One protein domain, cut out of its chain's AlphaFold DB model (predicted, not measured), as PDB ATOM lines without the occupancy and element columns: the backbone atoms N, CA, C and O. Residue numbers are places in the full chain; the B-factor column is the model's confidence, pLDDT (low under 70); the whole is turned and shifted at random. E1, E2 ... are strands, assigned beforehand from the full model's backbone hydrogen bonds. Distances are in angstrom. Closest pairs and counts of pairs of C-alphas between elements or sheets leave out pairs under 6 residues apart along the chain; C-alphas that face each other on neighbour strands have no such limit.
ATOM      1  N   LYS A 146     105.937 137.657 161.407       82.94
ATOM      2  CA  LYS A 146     106.840 137.989 160.295       82.94
ATOM      3  C   LYS A 146     106.345 139.203 159.517       82.94
ATOM      4  O   LYS A 146     105.145 139.475 159.461       82.94
ATOM      5  N   PHE A 147     107.271 139.909 158.876       85.06
ATOM      6  CA  PHE A 147     106.975 141.072 158.040       85.06
ATOM      7  C   PHE A 147     107.242 140.760 156.571       85.06
ATOM      8  O   PHE A 147     108.317 140.278 156.221       85.06
ATOM      9  N   VAL A 148     106.279 141.078 155.709       86.62
ATOM     10  CA  VAL A 148     106.394 140.902 154.258       86.62
ATOM     11  C   VAL A 148     106.023 142.192 153.519       86.62
ATOM     12  O   VAL A 148     105.304 143.035 154.076       86.62
ATOM     13  N   PRO A 149     106.515 142.389 152.279       84.31
ATOM     14  CA  PRO A 149     106.137 143.545 151.480       84.31
ATOM     15  C   PRO A 149     104.622 143.605 151.274       84.31
ATOM     16  O   PRO A 149     103.953 142.578 151.123       84.31
ATOM     17  N   MET A 150     104.082 144.820 151.240       80.44
ATOM     18  CA  MET A 150     102.726 145.019 150.747       80.44
ATOM     19  C   MET A 150     102.681 144.802 149.229       80.44
ATOM     20  O   MET A 150     103.621 145.116 148.503       80.44
ATOM     21  N   GLU A 151     101.580 144.272 148.727       76.38
ATOM     22  CA  GLU A 151     101.336 144.109 147.303       76.38
ATOM     23  C   GLU A 151     101.445 145.456 146.584       76.38
ATOM     24  O   GLU A 151     100.901 146.468 147.037       76.38
ATOM     25  N   PHE A 152     102.139 145.475 145.446       69.06
ATOM     26  CA  PHE A 152     102.506 146.713 144.753       69.06
ATOM     27  C   PHE A 152     101.284 147.478 144.224       69.06
ATOM     28  O   PHE A 152     101.336 148.698 144.096       69.06
ATOM     29  N   SER A 153     100.153 146.800 144.006       59.16
ATOM     30  CA  SER A 153      98.866 147.425 143.665       59.16
ATOM     31  C   SER A 153      98.252 148.242 144.818       59.16
ATOM     32  O   SER A 153      97.445 149.141 144.579       59.16
ATOM     33  N   LYS A 154      98.631 147.956 146.074       63.25
ATOM     34  CA  LYS A 154      98.075 148.563 147.299       63.25
ATOM     35  C   LYS A 154      98.964 149.648 147.917       63.25
ATOM     36  O   LYS A 154      98.492 150.390 148.788       63.25
ATOM     37  N   GLN A 155     100.217 149.750 147.478       60.41
ATOM     38  CA  GLN A 155     101.200 150.736 147.937       60.41
ATOM     39  C   GLN A 155     101.795 151.531 146.771       60.41
ATOM     40  O   GLN A 155     101.537 151.234 145.612       60.41
ATOM     41  N   ASN A 156     102.584 152.563 147.056       58.12
ATOM     42  CA  ASN A 156     103.418 153.227 146.056       58.12
ATOM     43  C   ASN A 156     104.725 153.713 146.700       58.12
ATOM     44  O   ASN A 156     104.908 153.589 147.910       58.12
ATOM     45  N   PHE A 157     105.627 154.283 145.900       58.88
ATOM     46  CA  PHE A 157     106.918 154.772 146.394       58.88
ATOM     47  C   PHE A 157     106.793 155.793 147.545       58.88
ATOM     48  O   PHE A 157     107.666 155.868 148.412       58.88
ATOM     49  N   PHE A 158     105.731 156.600 147.559       56.25
ATOM     50  CA  PHE A 158     105.485 157.670 148.533       56.25
ATOM     51  C   PHE A 158     104.721 157.195 149.773       56.25
ATOM     52  O   PHE A 158     104.957 157.691 150.870       56.25
ATOM     53  N   THR A 159     103.833 156.220 149.616       62.47
ATOM     54  CA  THR A 159     103.059 155.604 150.694       62.47
ATOM     55  C   THR A 159     103.340 154.106 150.736       62.47
ATOM     56  O   THR A 159     102.470 153.291 150.404       62.47
ATOM     57  N   PRO A 160     104.573 153.719 151.116       71.88
ATOM     58  CA  PRO A 160     104.915 152.318 151.215       71.88
ATOM     59  C   PRO A 160     104.140 151.649 152.351       71.88
ATOM     60  O   PRO A 160     103.734 152.285 153.331       71.88
ATOM     61  N   GLY A 161     103.944 150.346 152.225       82.19
ATOM     62  CA  GLY A 161     103.220 149.549 153.198       82.19
ATOM     63  C   GLY A 161     103.938 148.257 153.540       82.19
ATOM     64  O   GLY A 161     104.740 147.734 152.769       82.19
ATOM     65  N   VAL A 162     103.615 147.734 154.717       87.06
ATOM     66  CA  VAL A 162     104.118 146.457 155.222       87.06
ATOM     67  C   VAL A 162     102.940 145.610 155.675       87.06
ATOM     68  O   VAL A 162     101.931 146.144 156.144       87.06
ATOM     69  N   VAL A 163     103.058 144.293 155.541       87.69
ATOM     70  CA  VAL A 163     102.073 143.352 156.077       87.69
ATOM     71  C   VAL A 163     102.728 142.543 157.179       87.69
ATOM     72  O   VAL A 163     103.775 141.929 156.980       87.69
ATOM     73  N   VAL A 164     102.106 142.577 158.351       88.88
ATOM     74  CA  VAL A 164     102.475 141.756 159.499       88.88
ATOM     75  C   VAL A 164     101.649 140.483 159.431       88.88
ATOM     76  O   VAL A 164     100.419 140.542 159.403       88.88
ATOM     77  N   VAL A 165     102.314 139.337 159.389       84.62
ATOM     78  CA  VAL A 165     101.681 138.019 159.399       84.62
ATOM     79  C   VAL A 165     101.981 137.378 160.744       84.62
ATOM     80  O   VAL A 165     103.147 137.246 161.105       84.62
ATOM     81  N   VAL A 166     100.932 137.023 161.481       83.56
ATOM     82  CA  VAL A 166     101.013 136.373 162.790       83.56
ATOM     83  C   VAL A 166     100.422 134.971 162.684       83.56
ATOM     84  O   VAL A 166      99.237 134.841 162.411       83.56
ATOM     85  N   GLU A 167     101.218 133.927 162.867       77.44
ATOM     86  CA  GLU A 167     100.798 132.526 162.773       77.44
ATOM     87  C   GLU A 167     100.780 131.886 164.155       77.44
ATOM     88  O   GLU A 167     101.832 131.653 164.723       77.44
ATOM     89  N   ASP A 168      99.610 131.595 164.714       73.75
ATOM     90  CA  ASP A 168      99.490 130.964 166.029       73.75
ATOM     91  C   ASP A 168      98.597 129.713 166.004       73.75
ATOM     92  O   ASP A 168      98.097 129.292 164.961       73.75
ATOM     93  N   ASN A 169      98.356 129.124 167.178       71.31
ATOM     94  CA  ASN A 169      97.511 127.933 167.335       71.31
ATOM     95  C   ASN A 169      96.047 128.137 166.883       71.31
ATOM     96  O   ASN A 169      95.305 127.163 166.770       71.31
ATOM     97  N   THR A 170      95.610 129.380 166.660       67.94
ATOM     98  CA  THR A 170      94.265 129.743 166.183       67.94
ATOM     99  C   THR A 170      94.215 130.017 164.676       67.94
ATOM    100  O   THR A 170      93.122 130.111 164.114       67.94
ATOM    101  N   GLY A 171      95.370 130.092 164.009       71.94
ATOM    102  CA  GLY A 171      95.505 130.277 162.569       71.94
ATOM    103  C   GLY A 171      96.418 131.447 162.196       71.94
ATOM    104  O   GLY A 171      97.241 131.908 162.982       71.94
ATOM    105  N   ILE A 172      96.273 131.931 160.960       78.31
ATOM    106  CA  ILE A 172      97.085 133.025 160.413       78.31
ATOM    107  C   ILE A 172      96.296 134.337 160.486       78.31
ATOM    108  O   ILE A 172      95.312 134.526 159.769       78.31
ATOM    109  N   TYR A 173      96.760 135.270 161.310       81.81
ATOM    110  CA  TYR A 173      96.298 136.652 161.372       81.81
ATOM    111  C   TYR A 173      97.170 137.562 160.497       81.81
ATOM    112  O   TYR A 173      98.384 137.393 160.404       81.81
ATOM    113  N   LYS A 174      96.552 138.539 159.827       86.00
ATOM    114  CA  LYS A 174      97.232 139.460 158.904       86.00
ATOM    115  C   LYS A 174      96.856 140.895 159.242       86.00
ATOM    116  O   LYS A 174      95.674 141.224 159.312       86.00
ATOM    117  N   TYR A 175      97.858 141.751 159.400       86.00
ATOM    118  CA  TYR A 175      97.688 143.176 159.650       86.00
ATOM    119  C   TYR A 175      98.432 143.987 158.590       86.00
ATOM    120  O   TYR A 175      99.661 144.011 158.546       86.00
ATOM    121  N   GLU A 176      97.678 144.655 157.719       87.25
ATOM    122  CA  GLU A 176      98.229 145.555 156.708       87.25
ATOM    123  C   GLU A 176      98.441 146.950 157.311       87.25
ATOM    124  O   GLU A 176      97.505 147.577 157.818       87.25
ATOM    125  N   LYS A 177      99.666 147.476 157.223       86.25
ATOM    126  CA  LYS A 177      99.993 148.832 157.665       86.25
ATOM    127  C   LYS A 177     100.597 149.641 156.531       86.25
ATOM    128  O   LYS A 177     101.752 149.450 156.161       86.25
ATOM    129  N   LYS A 178      99.835 150.620 156.039       81.00
ATOM    130  CA  LYS A 178     100.411 151.739 155.285       81.00
ATOM    131  C   LYS A 178     101.202 152.616 156.247       81.00
ATOM    132  O   LYS A 178     100.704 152.979 157.319       81.00
ATOM    133  N   LEU A 179     102.436 152.928 155.884       75.56
ATOM    134  CA  LEU A 179     103.281 153.799 156.683       75.56
ATOM    135  C   LEU A 179     102.806 155.241 156.458       75.56
ATOM    136  O   LEU A 179     102.767 155.718 155.326       75.56
ATOM    137  N   VAL A 180     102.329 155.888 157.530       59.09
ATOM    138  CA  VAL A 180     101.681 157.211 157.471       59.09
ATOM    139  C   VAL A 180     102.638 158.263 156.912       59.09
ATOM    140  O   VAL A 180     103.772 158.358 157.371       59.09
ATOM    141  N   ASP A 181     102.110 159.020 155.944       49.50
ATOM    142  CA  ASP A 181     102.629 160.203 155.250       49.50
ATOM    143  C   ASP A 181     104.048 160.634 155.657       49.50
ATOM    144  O   ASP A 181     104.246 161.330 156.651       49.50
ATOM    145  N   ASN A 182     105.038 160.150 154.893       44.88
ATOM    146  CA  ASN A 182     106.018 160.890 154.077       44.88
ATOM    147  C   ASN A 182     106.785 162.096 154.687       44.88
ATOM    148  O   ASN A 182     107.942 162.361 154.350       44.88
ATOM    149  N   LYS A 183     106.225 162.769 155.690       43.38
ATOM    150  CA  LYS A 183     106.799 163.900 156.404       43.38
ATOM    151  C   LYS A 183     108.006 163.537 157.272       43.38
ATOM    152  O   LYS A 183     108.673 164.482 157.675       43.38
ATOM    153  N   TYR A 184     108.386 162.264 157.466       42.19
ATOM    154  CA  TYR A 184     109.613 161.912 158.213       42.19
ATOM    155  C   TYR A 184     110.331 160.602 157.832       42.19
ATOM    156  O   TYR A 184     111.315 160.280 158.486       42.19
ATOM    157  N   ILE A 185     109.902 159.832 156.824       47.38
ATOM    158  CA  ILE A 185     110.351 158.424 156.715       47.38
ATOM    159  C   ILE A 185     111.744 158.251 156.067       47.38
ATOM    160  O   ILE A 185     112.344 157.191 156.221       47.38
ATOM    161  N   ASN A 186     112.316 159.267 155.408       54.09
ATOM    162  CA  ASN A 186     113.689 159.150 154.897       54.09
ATOM    163  C   ASN A 186     114.682 159.122 156.070       54.09
ATOM    164  O   ASN A 186     114.813 160.105 156.800       54.09
ATOM    165  N   ASP A 187     115.340 157.977 156.254       59.59
ATOM    166  CA  ASP A 187     116.395 157.698 157.243       59.59
ATOM    167  C   ASP A 187     116.000 157.757 158.733       59.59
ATOM    168  O   ASP A 187     116.816 157.418 159.597       59.59
ATOM    169  N   LYS A 188     114.750 158.111 159.073       71.50
ATOM    170  CA  LYS A 188     114.239 158.107 160.455       71.50
ATOM    171  C   LYS A 188     113.245 156.967 160.684       71.50
ATOM    172  O   LYS A 188     112.357 156.730 159.868       71.50
ATOM    173  N   TYR A 189     113.389 156.279 161.816       77.56
ATOM    174  CA  TYR A 189     112.464 155.236 162.263       77.56
ATOM    175  C   TYR A 189     111.225 155.854 162.917       77.56
ATOM    176  O   TYR A 189     111.331 156.688 163.817       77.56
ATOM    177  N   MET A 190     110.049 155.437 162.457       81.12
ATOM    178  CA  MET A 190     108.751 155.794 163.020       81.12
ATOM    179  C   MET A 190     108.145 154.608 163.754       81.12
ATOM    180  O   MET A 190     108.251 153.481 163.287       81.12
ATOM    181  N   SER A 191     107.489 154.875 164.882       86.56
ATOM    182  CA  SER A 191     106.843 153.853 165.705       86.56
ATOM    183  C   SER A 191     105.459 153.491 165.200       86.56
ATOM    184  O   SER A 191     104.642 154.366 164.925       86.56
ATOM    185  N   TYR A 192     105.172 152.199 165.224       87.62
ATOM    186  CA  TYR A 192     103.885 151.608 164.915       87.62
ATOM    187  C   TYR A 192     103.552 150.519 165.932       87.62
ATOM    188  O   TYR A 192     104.418 150.003 166.644       87.62
ATOM    189  N   ASP A 193     102.272 150.183 165.995       89.50
ATOM    190  CA  ASP A 193     101.772 149.111 166.834       89.50
ATOM    191  C   ASP A 193     100.609 148.383 166.164       89.50
ATOM    192  O   ASP A 193      99.966 148.915 165.253       89.50
ATOM    193  N   PHE A 194     100.380 147.149 166.601       87.50
ATOM    194  CA  PHE A 194      99.224 146.344 166.226       87.50
ATOM    195  C   PHE A 194      98.751 145.522 167.426       87.50
ATOM    196  O   PHE A 194      99.510 145.280 168.367       87.50
ATOM    197  N   VAL A 195      97.483 145.112 167.413       85.38
ATOM    198  CA  VAL A 195      96.876 144.321 168.491       85.38
ATOM    199  C   VAL A 195      96.479 142.963 167.940       85.38
ATOM    200  O   VAL A 195      95.756 142.890 166.951       85.38
ATOM    201  N   HIS A 196      96.922 141.901 168.605       82.94
ATOM    202  CA  HIS A 196      96.550 140.524 168.291       82.94
ATOM    203  C   HIS A 196      96.201 139.784 169.583       82.94
ATOM    204  O   HIS A 196      96.936 139.882 170.564       82.94
ATOM    205  N   GLN A 197      95.046 139.109 169.613       81.12
ATOM    206  CA  GLN A 197      94.500 138.442 170.811       81.12
ATOM    207  C   GLN A 197      94.508 139.325 172.081       81.12
ATOM    208  O   GLN A 197      94.835 138.882 173.177       81.12
ATOM    209  N   GLY A 198      94.193 140.616 171.930       79.50
ATOM    210  CA  GLY A 198      94.188 141.584 173.037       79.50
ATOM    211  C   GLY A 198      95.574 142.033 173.518       79.50
ATOM    212  O   GLY A 198      95.658 142.934 174.349       79.50
ATOM    213  N   THR A 199      96.657 141.474 172.970       81.69
ATOM    214  CA  THR A 199      98.036 141.878 173.270       81.69
ATOM    215  C   THR A 199      98.524 142.889 172.238       81.69
ATOM    216  O   THR A 199      98.345 142.705 171.034       81.69
ATOM    217  N   LYS A 200      99.137 143.978 172.712       86.06
ATOM    218  CA  LYS A 200      99.677 145.049 171.870       86.06
ATOM    219  C   LYS A 200     101.161 144.810 171.581       86.06
ATOM    220  O   LYS A 200     101.943 144.616 172.507       86.06
ATOM    221  N   TYR A 201     101.532 144.872 170.309       88.00
ATOM    222  CA  TYR A 201     102.887 144.652 169.811       88.00
ATOM    223  C   TYR A 201     103.433 145.909 169.139       88.00
ATOM    224  O   TYR A 201     102.673 146.675 168.546       88.00
ATOM    225  N   PHE A 202     104.751 146.101 169.195       88.12
ATOM    226  CA  PHE A 202     105.429 147.314 168.746       88.12
ATOM    227  C   PHE A 202     106.474 147.018 167.674       88.12
ATOM    228  O   PHE A 202     107.281 146.094 167.793       88.12
ATOM    229  N   PHE A 203     106.500 147.855 166.640       89.31
ATOM    230  CA  PHE A 203     107.559 147.863 165.637       89.31
ATOM    231  C   PHE A 203     107.873 149.287 165.194       89.31
ATOM    232  O   PHE A 203     107.082 150.208 165.370       89.31
ATOM    233  N   GLU A 204     109.043 149.481 164.611       89.25
ATOM    234  CA  GLU A 204     109.433 150.720 163.963       89.25
ATOM    235  C   GLU A 204     109.730 150.474 162.497       89.25
ATOM    236  O   GLU A 204     110.265 149.427 162.159       89.25
ATOM    237  N   ALA A 205     109.426 151.436 161.630       86.31
ATOM    238  CA  ALA A 205     109.768 151.359 160.216       86.31
ATOM    239  C   ALA A 205     110.429 152.653 159.725       86.31
ATOM    240  O   ALA A 205     110.086 153.747 160.173       86.31
ATOM    241  N   SER A 206     111.381 152.523 158.806       80.94
ATOM    242  CA  SER A 206     112.088 153.614 158.137       80.94
ATOM    243  C   SER A 206     112.223 153.298 156.651       80.94
ATOM    244  O   SER A 206     112.428 152.146 156.285       80.94
ATOM    245  N   LYS A 207     112.136 154.310 155.794       74.06
ATOM    246  CA  LYS A 207     112.337 154.185 154.358       74.06
ATOM    247  C   LYS A 207     113.775 154.576 154.048       74.06
ATOM    248  O   LYS A 207     114.245 155.639 154.455       74.06
ATOM    249  N   LYS A 208     114.447 153.721 153.290       71.44
ATOM    250  CA  LYS A 208     115.786 153.941 152.753       71.44
ATOM    251  C   LYS A 208     115.742 153.656 151.264       71.44
ATOM    252  O   LYS A 208     115.606 152.503 150.880       71.44
ATOM    253  N   GLU A 209     115.825 154.701 150.448       66.00
ATOM    254  CA  GLU A 209     115.743 154.593 148.984       66.00
ATOM    255  C   GLU A 209     114.474 153.848 148.520       66.00
ATOM    256  O   GLU A 209     113.370 154.385 148.663       66.00
ATOM    257  N   ASP A 210     114.628 152.637 147.980       64.56
ATOM    258  CA  ASP A 210     113.571 151.735 147.516       64.56
ATOM    259  C   ASP A 210     113.305 150.562 148.482       64.56
ATOM    260  O   ASP A 210     112.715 149.546 148.107       64.56
ATOM    261  N   LEU A 211     113.699 150.722 149.749       72.44
ATOM    262  CA  LEU A 211     113.483 149.768 150.830       72.44
ATOM    263  C   LEU A 211     112.733 150.399 152.013       72.44
ATOM    264  O   LEU A 211     112.862 151.586 152.320       72.44
ATOM    265  N   VAL A 212     112.015 149.560 152.751       79.38
ATOM    266  CA  VAL A 212     111.456 149.831 154.075       79.38
ATOM    267  C   VAL A 212     112.109 148.900 155.082       79.38
ATOM    268  O   VAL A 212     111.890 147.696 155.057       79.38
ATOM    269  N   CYS A 213     112.902 149.461 155.986       82.75
ATOM    270  CA  CYS A 213     113.547 148.747 157.076       82.75
ATOM    271  C   CYS A 213     112.695 148.797 158.342       82.75
ATOM    272  O   CYS A 213     112.263 149.868 158.762       82.75
ATOM    273  N   ILE A 214     112.481 147.641 158.954       84.06
ATOM    274  CA  ILE A 214     111.593 147.393 160.082       84.06
ATOM    275  C   ILE A 214     112.417 146.885 161.254       84.06
ATOM    276  O   ILE A 214     113.251 146.007 161.072       84.06
ATOM    277  N   ARG A 215     112.139 147.392 162.455       87.62
ATOM    278  CA  ARG A 215     112.639 146.881 163.735       87.62
ATOM    279  C   ARG A 215     111.464 146.456 164.599       87.62
ATOM    280  O   ARG A 215     110.643 147.292 164.960       87.62
ATOM    281  N   TYR A 216     111.368 145.182 164.927       86.19
ATOM    282  CA  TYR A 216     110.299 144.634 165.754       86.19
ATOM    283  C   TYR A 216     110.759 144.478 167.201       86.19
ATOM    284  O   TYR A 216     111.866 144.007 167.437       86.19
ATOM    285  N   TYR A 217     109.914 144.845 168.164       85.12
ATOM    286  CA  TYR A 217     110.249 144.840 169.595       85.12
ATOM    287  C   TYR A 217     109.314 143.950 170.427       85.12
ATOM    288  O   TYR A 217     109.382 143.949 171.654       85.12
ATOM    289  N   GLY A 218     108.415 143.192 169.793       85.62
ATOM    290  CA  GLY A 218     107.459 142.369 170.529       85.62
ATOM    291  C   GLY A 218     106.522 143.225 171.372       85.62
ATOM    292  O   GLY A 218     105.950 144.199 170.884       85.62
ATOM    293  N   THR A 219     106.369 142.860 172.639       83.69
ATOM    294  CA  THR A 219     105.583 143.604 173.632       83.69
ATOM    295  C   THR A 219     106.422 144.627 174.413       83.69
ATOM    296  O   THR A 219     105.880 145.322 175.274       83.69
ATOM    297  N   ASP A 220     107.726 144.763 174.119       80.50
ATOM    298  CA  ASP A 220     108.613 145.706 174.808       80.50
ATOM    299  C   ASP A 220     108.320 147.155 174.394       80.50
ATOM    300  O   ASP A 220     108.810 147.670 173.387       80.50
ATOM    301  N   VAL A 221     107.555 147.847 175.238       81.12
ATOM    302  CA  VAL A 221     107.246 149.278 175.098       81.12
ATOM    303  C   VAL A 221     108.515 150.142 175.144       81.12
ATOM    304  O   VAL A 221     108.540 151.231 174.569       81.12
ATOM    305  N   SER A 222     109.573 149.680 175.823       76.88
ATOM    306  CA  SER A 222     110.823 150.428 175.989       76.88
ATOM    307  C   SER A 222     111.760 150.339 174.784       76.88
ATOM    308  O   SER A 222     112.688 151.146 174.694       76.88
ATOM    309  N   LYS A 223     111.492 149.413 173.849       81.75
ATOM    310  CA  LYS A 223     112.200 149.238 172.571       81.75
ATOM    311  C   LYS A 223     113.725 149.205 172.700       81.75
ATOM    312  O   LYS A 223     114.445 149.797 171.896       81.75
ATOM    313  N   LYS A 224     114.239 148.542 173.737       76.12
ATOM    314  CA  LYS A 224     115.685 148.552 174.021       76.12
ATOM    315  C   LYS A 224     116.474 147.647 173.083       76.12
ATOM    316  O   LYS A 224     117.612 147.967 172.747       76.12
ATOM    317  N   LEU A 225     115.875 146.532 172.673       75.06
ATOM    318  CA  LEU A 225     116.493 145.543 171.799       75.06
ATOM    319  C   LEU A 225     115.472 145.081 170.758       75.06
ATOM    320  O   LEU A 225     114.401 144.595 171.113       75.06
ATOM    321  N   ALA A 226     115.799 145.248 169.478       73.94
ATOM    322  CA  ALA A 226     114.964 144.730 168.403       73.94
ATOM    323  C   ALA A 226     115.093 143.200 168.344       73.94
ATOM    324  O   ALA A 226     116.203 142.678 168.257       73.94
ATOM    325  N   ILE A 227     113.954 142.513 168.380       74.12
ATOM    326  CA  ILE A 227     113.814 141.064 168.200       74.12
ATOM    327  C   ILE A 227     114.110 140.695 166.745       74.12
ATOM    328  O   ILE A 227     114.795 139.717 166.468       74.12
ATOM    329  N   GLU A 228     113.624 141.510 165.808       71.31
ATOM    330  CA  GLU A 228     113.844 141.319 164.377       71.31
ATOM    331  C   GLU A 228     114.169 142.657 163.709       71.31
ATOM    332  O   GLU A 228     113.622 143.699 164.081       71.31
ATOM    333  N   ASN A 229     115.073 142.636 162.728       77.62
ATOM    334  CA  ASN A 229     115.439 143.802 161.933       77.62
ATOM    335  C   ASN A 229     115.574 143.406 160.459       77.62
ATOM    336  O   ASN A 229     116.554 142.762 160.096       77.62
ATOM    337  N   ASN A 230     114.614 143.803 159.625       74.62
ATOM    338  CA  ASN A 230     114.534 143.396 158.220       74.62
ATOM    339  C   ASN A 230     114.260 144.588 157.314       74.62
ATOM    340  O   ASN A 230     113.489 145.466 157.677       74.62
ATOM    341  N   CYS A 231     114.818 144.586 156.104       76.69
ATOM    342  CA  CYS A 231     114.434 145.528 155.056       76.69
ATOM    343  C   CYS A 231     113.620 144.818 153.973       76.69
ATOM    344  O   CYS A 231     113.906 143.676 153.612       76.69
ATOM    345  N   LEU A 232     112.576 145.498 153.508       79.94
ATOM    346  CA  LEU A 232     111.605 145.019 152.538       79.94
ATOM    347  C   LEU A 232     111.613 145.938 151.315       79.94
ATOM    348  O   LEU A 232     111.593 147.156 151.490       79.94
ATOM    349  N   PRO A 233     111.601 145.405 150.091       74.88
ATOM    350  CA  PRO A 233     111.500 146.223 148.894       74.88
ATOM    351  C   PRO A 233     110.135 146.897 148.754       74.88
ATOM    352  O   PRO A 233     109.101 146.343 149.133       74.88
ATOM    353  N   ILE A 234     110.148 148.089 148.161       68.69
ATOM    354  CA  ILE A 234     108.953 148.835 147.760       68.69
ATOM    355  C   ILE A 234     109.004 149.139 146.255       68.69
ATOM    356  O   ILE A 234     110.074 149.028 145.650       68.69
TER     357      ILE A 234
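This is residues 146 to 234 of the 766 residues of an uncharacterized protein of Candidatus Neoehrlichia lotoris str. RAC413 (UniProt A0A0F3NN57). A strongly twisted sheet of four strands, E4 to E7, stands face to face with a sheet of three, E1 to E3, as a sandwich that comes close to a flattened barrel: E7 passes beside E1 and E4 beside E3, but neither seam is joined as neighbour strands. The long links after E1 and E3 lie at one end of the body, and the tight turns E2 to E3 and E4 to E5 at the other. The printed part has 89 residues with no named helix and seven named strands, E1 to E7 in chain order, in the sheets E4 - E5 - E6 - E7 and E1 - E2 - E3, both all antiparallel. The class is all strand, with 51 residues in the named strands. The whole is compact, with a radius of gyration of the C-alphas of 12.7 A and spans of 36 by 31 by 19 A.

In the larger sheet, E4 is residues 190 to 196, 20.2 A from first to last C-alpha, and begins at C-alpha 190, (108.751, 155.794, 163.020). E5, residues 199 to 208, is the longest strand, 29.7 A. E6 is residues 211 to 218, 21.9 A, and E7 residues 228 to 233, 16.4 A, ending at C-alpha 233, (111.500, 146.223, 148.894). In the smaller sheet, E1 is residues 146 to 149, 10.4 A, and begins at C-alpha 146, (106.840, 137.989, 160.295). E2 is residues 161 to 168, 22.9 A, and E3 residues 171 to 178, 23.2 A.

The larger sheet is a meander, each strand the antiparallel neighbour of the one before, with edge strands E4 and E7. From edge to edge its strands' lines turn by 73 degrees, and the way across it turns by 56 degrees. E4 and E5 form a hairpin, 147 degrees between their directions, with N 192 and O 203 within hydrogen-bond range at 2.8 A. E5 and E6, a hairpin at 156 degrees, have N 204 and O 215 at 2.7 A. E6 and E7, a hairpin also at 156 degrees, have N 214 and O 230 at 2.7 A. The second sheet, E1 E2 E3, is a meander too, with edge strands E1 and E3. E2 and E3 form a hairpin at 164 degrees, with N 173 and O 166 at 2.7 A. E1 and E2 form a hairpin at 149 degrees, with N 148 and O 163 at 2.9 A. The two sheets make a sandwich, two sheets face to face, with 41 pairs of C-alphas within 10 A. Their facing parts are 10.6 A centre to centre, their best planes 24 degrees apart, and the strands of the one at 30 degrees to those of the other. The closest C-alphas of E1 and E7 are those of Pro 149 and Leu 232, 5.8 A apart. Those of E3 and E4 are Tyr 175 and Phe 194, 7.5 A apart. E1 and E6 are near each other, with 6 pairs of C-alphas within 10 A. E2 and E6 are only just apart, their closest C-alphas 8.2 A from each other.

The two C-alphas farthest apart are those of Asn 169 and Lys 183, 38.7 A. The printed part has no cut. The links E1 to E2 and E3 to E4 are long, 11 residues each, and the chain changes from one sheet to the other at E3 to E4. The link E6 to E7, 9 residues, is short. The mean pLDDT of the printed part is 76.0; it is under 70 at residues 152 to 159, 170, 180 to 187, 209 to 210 and 234.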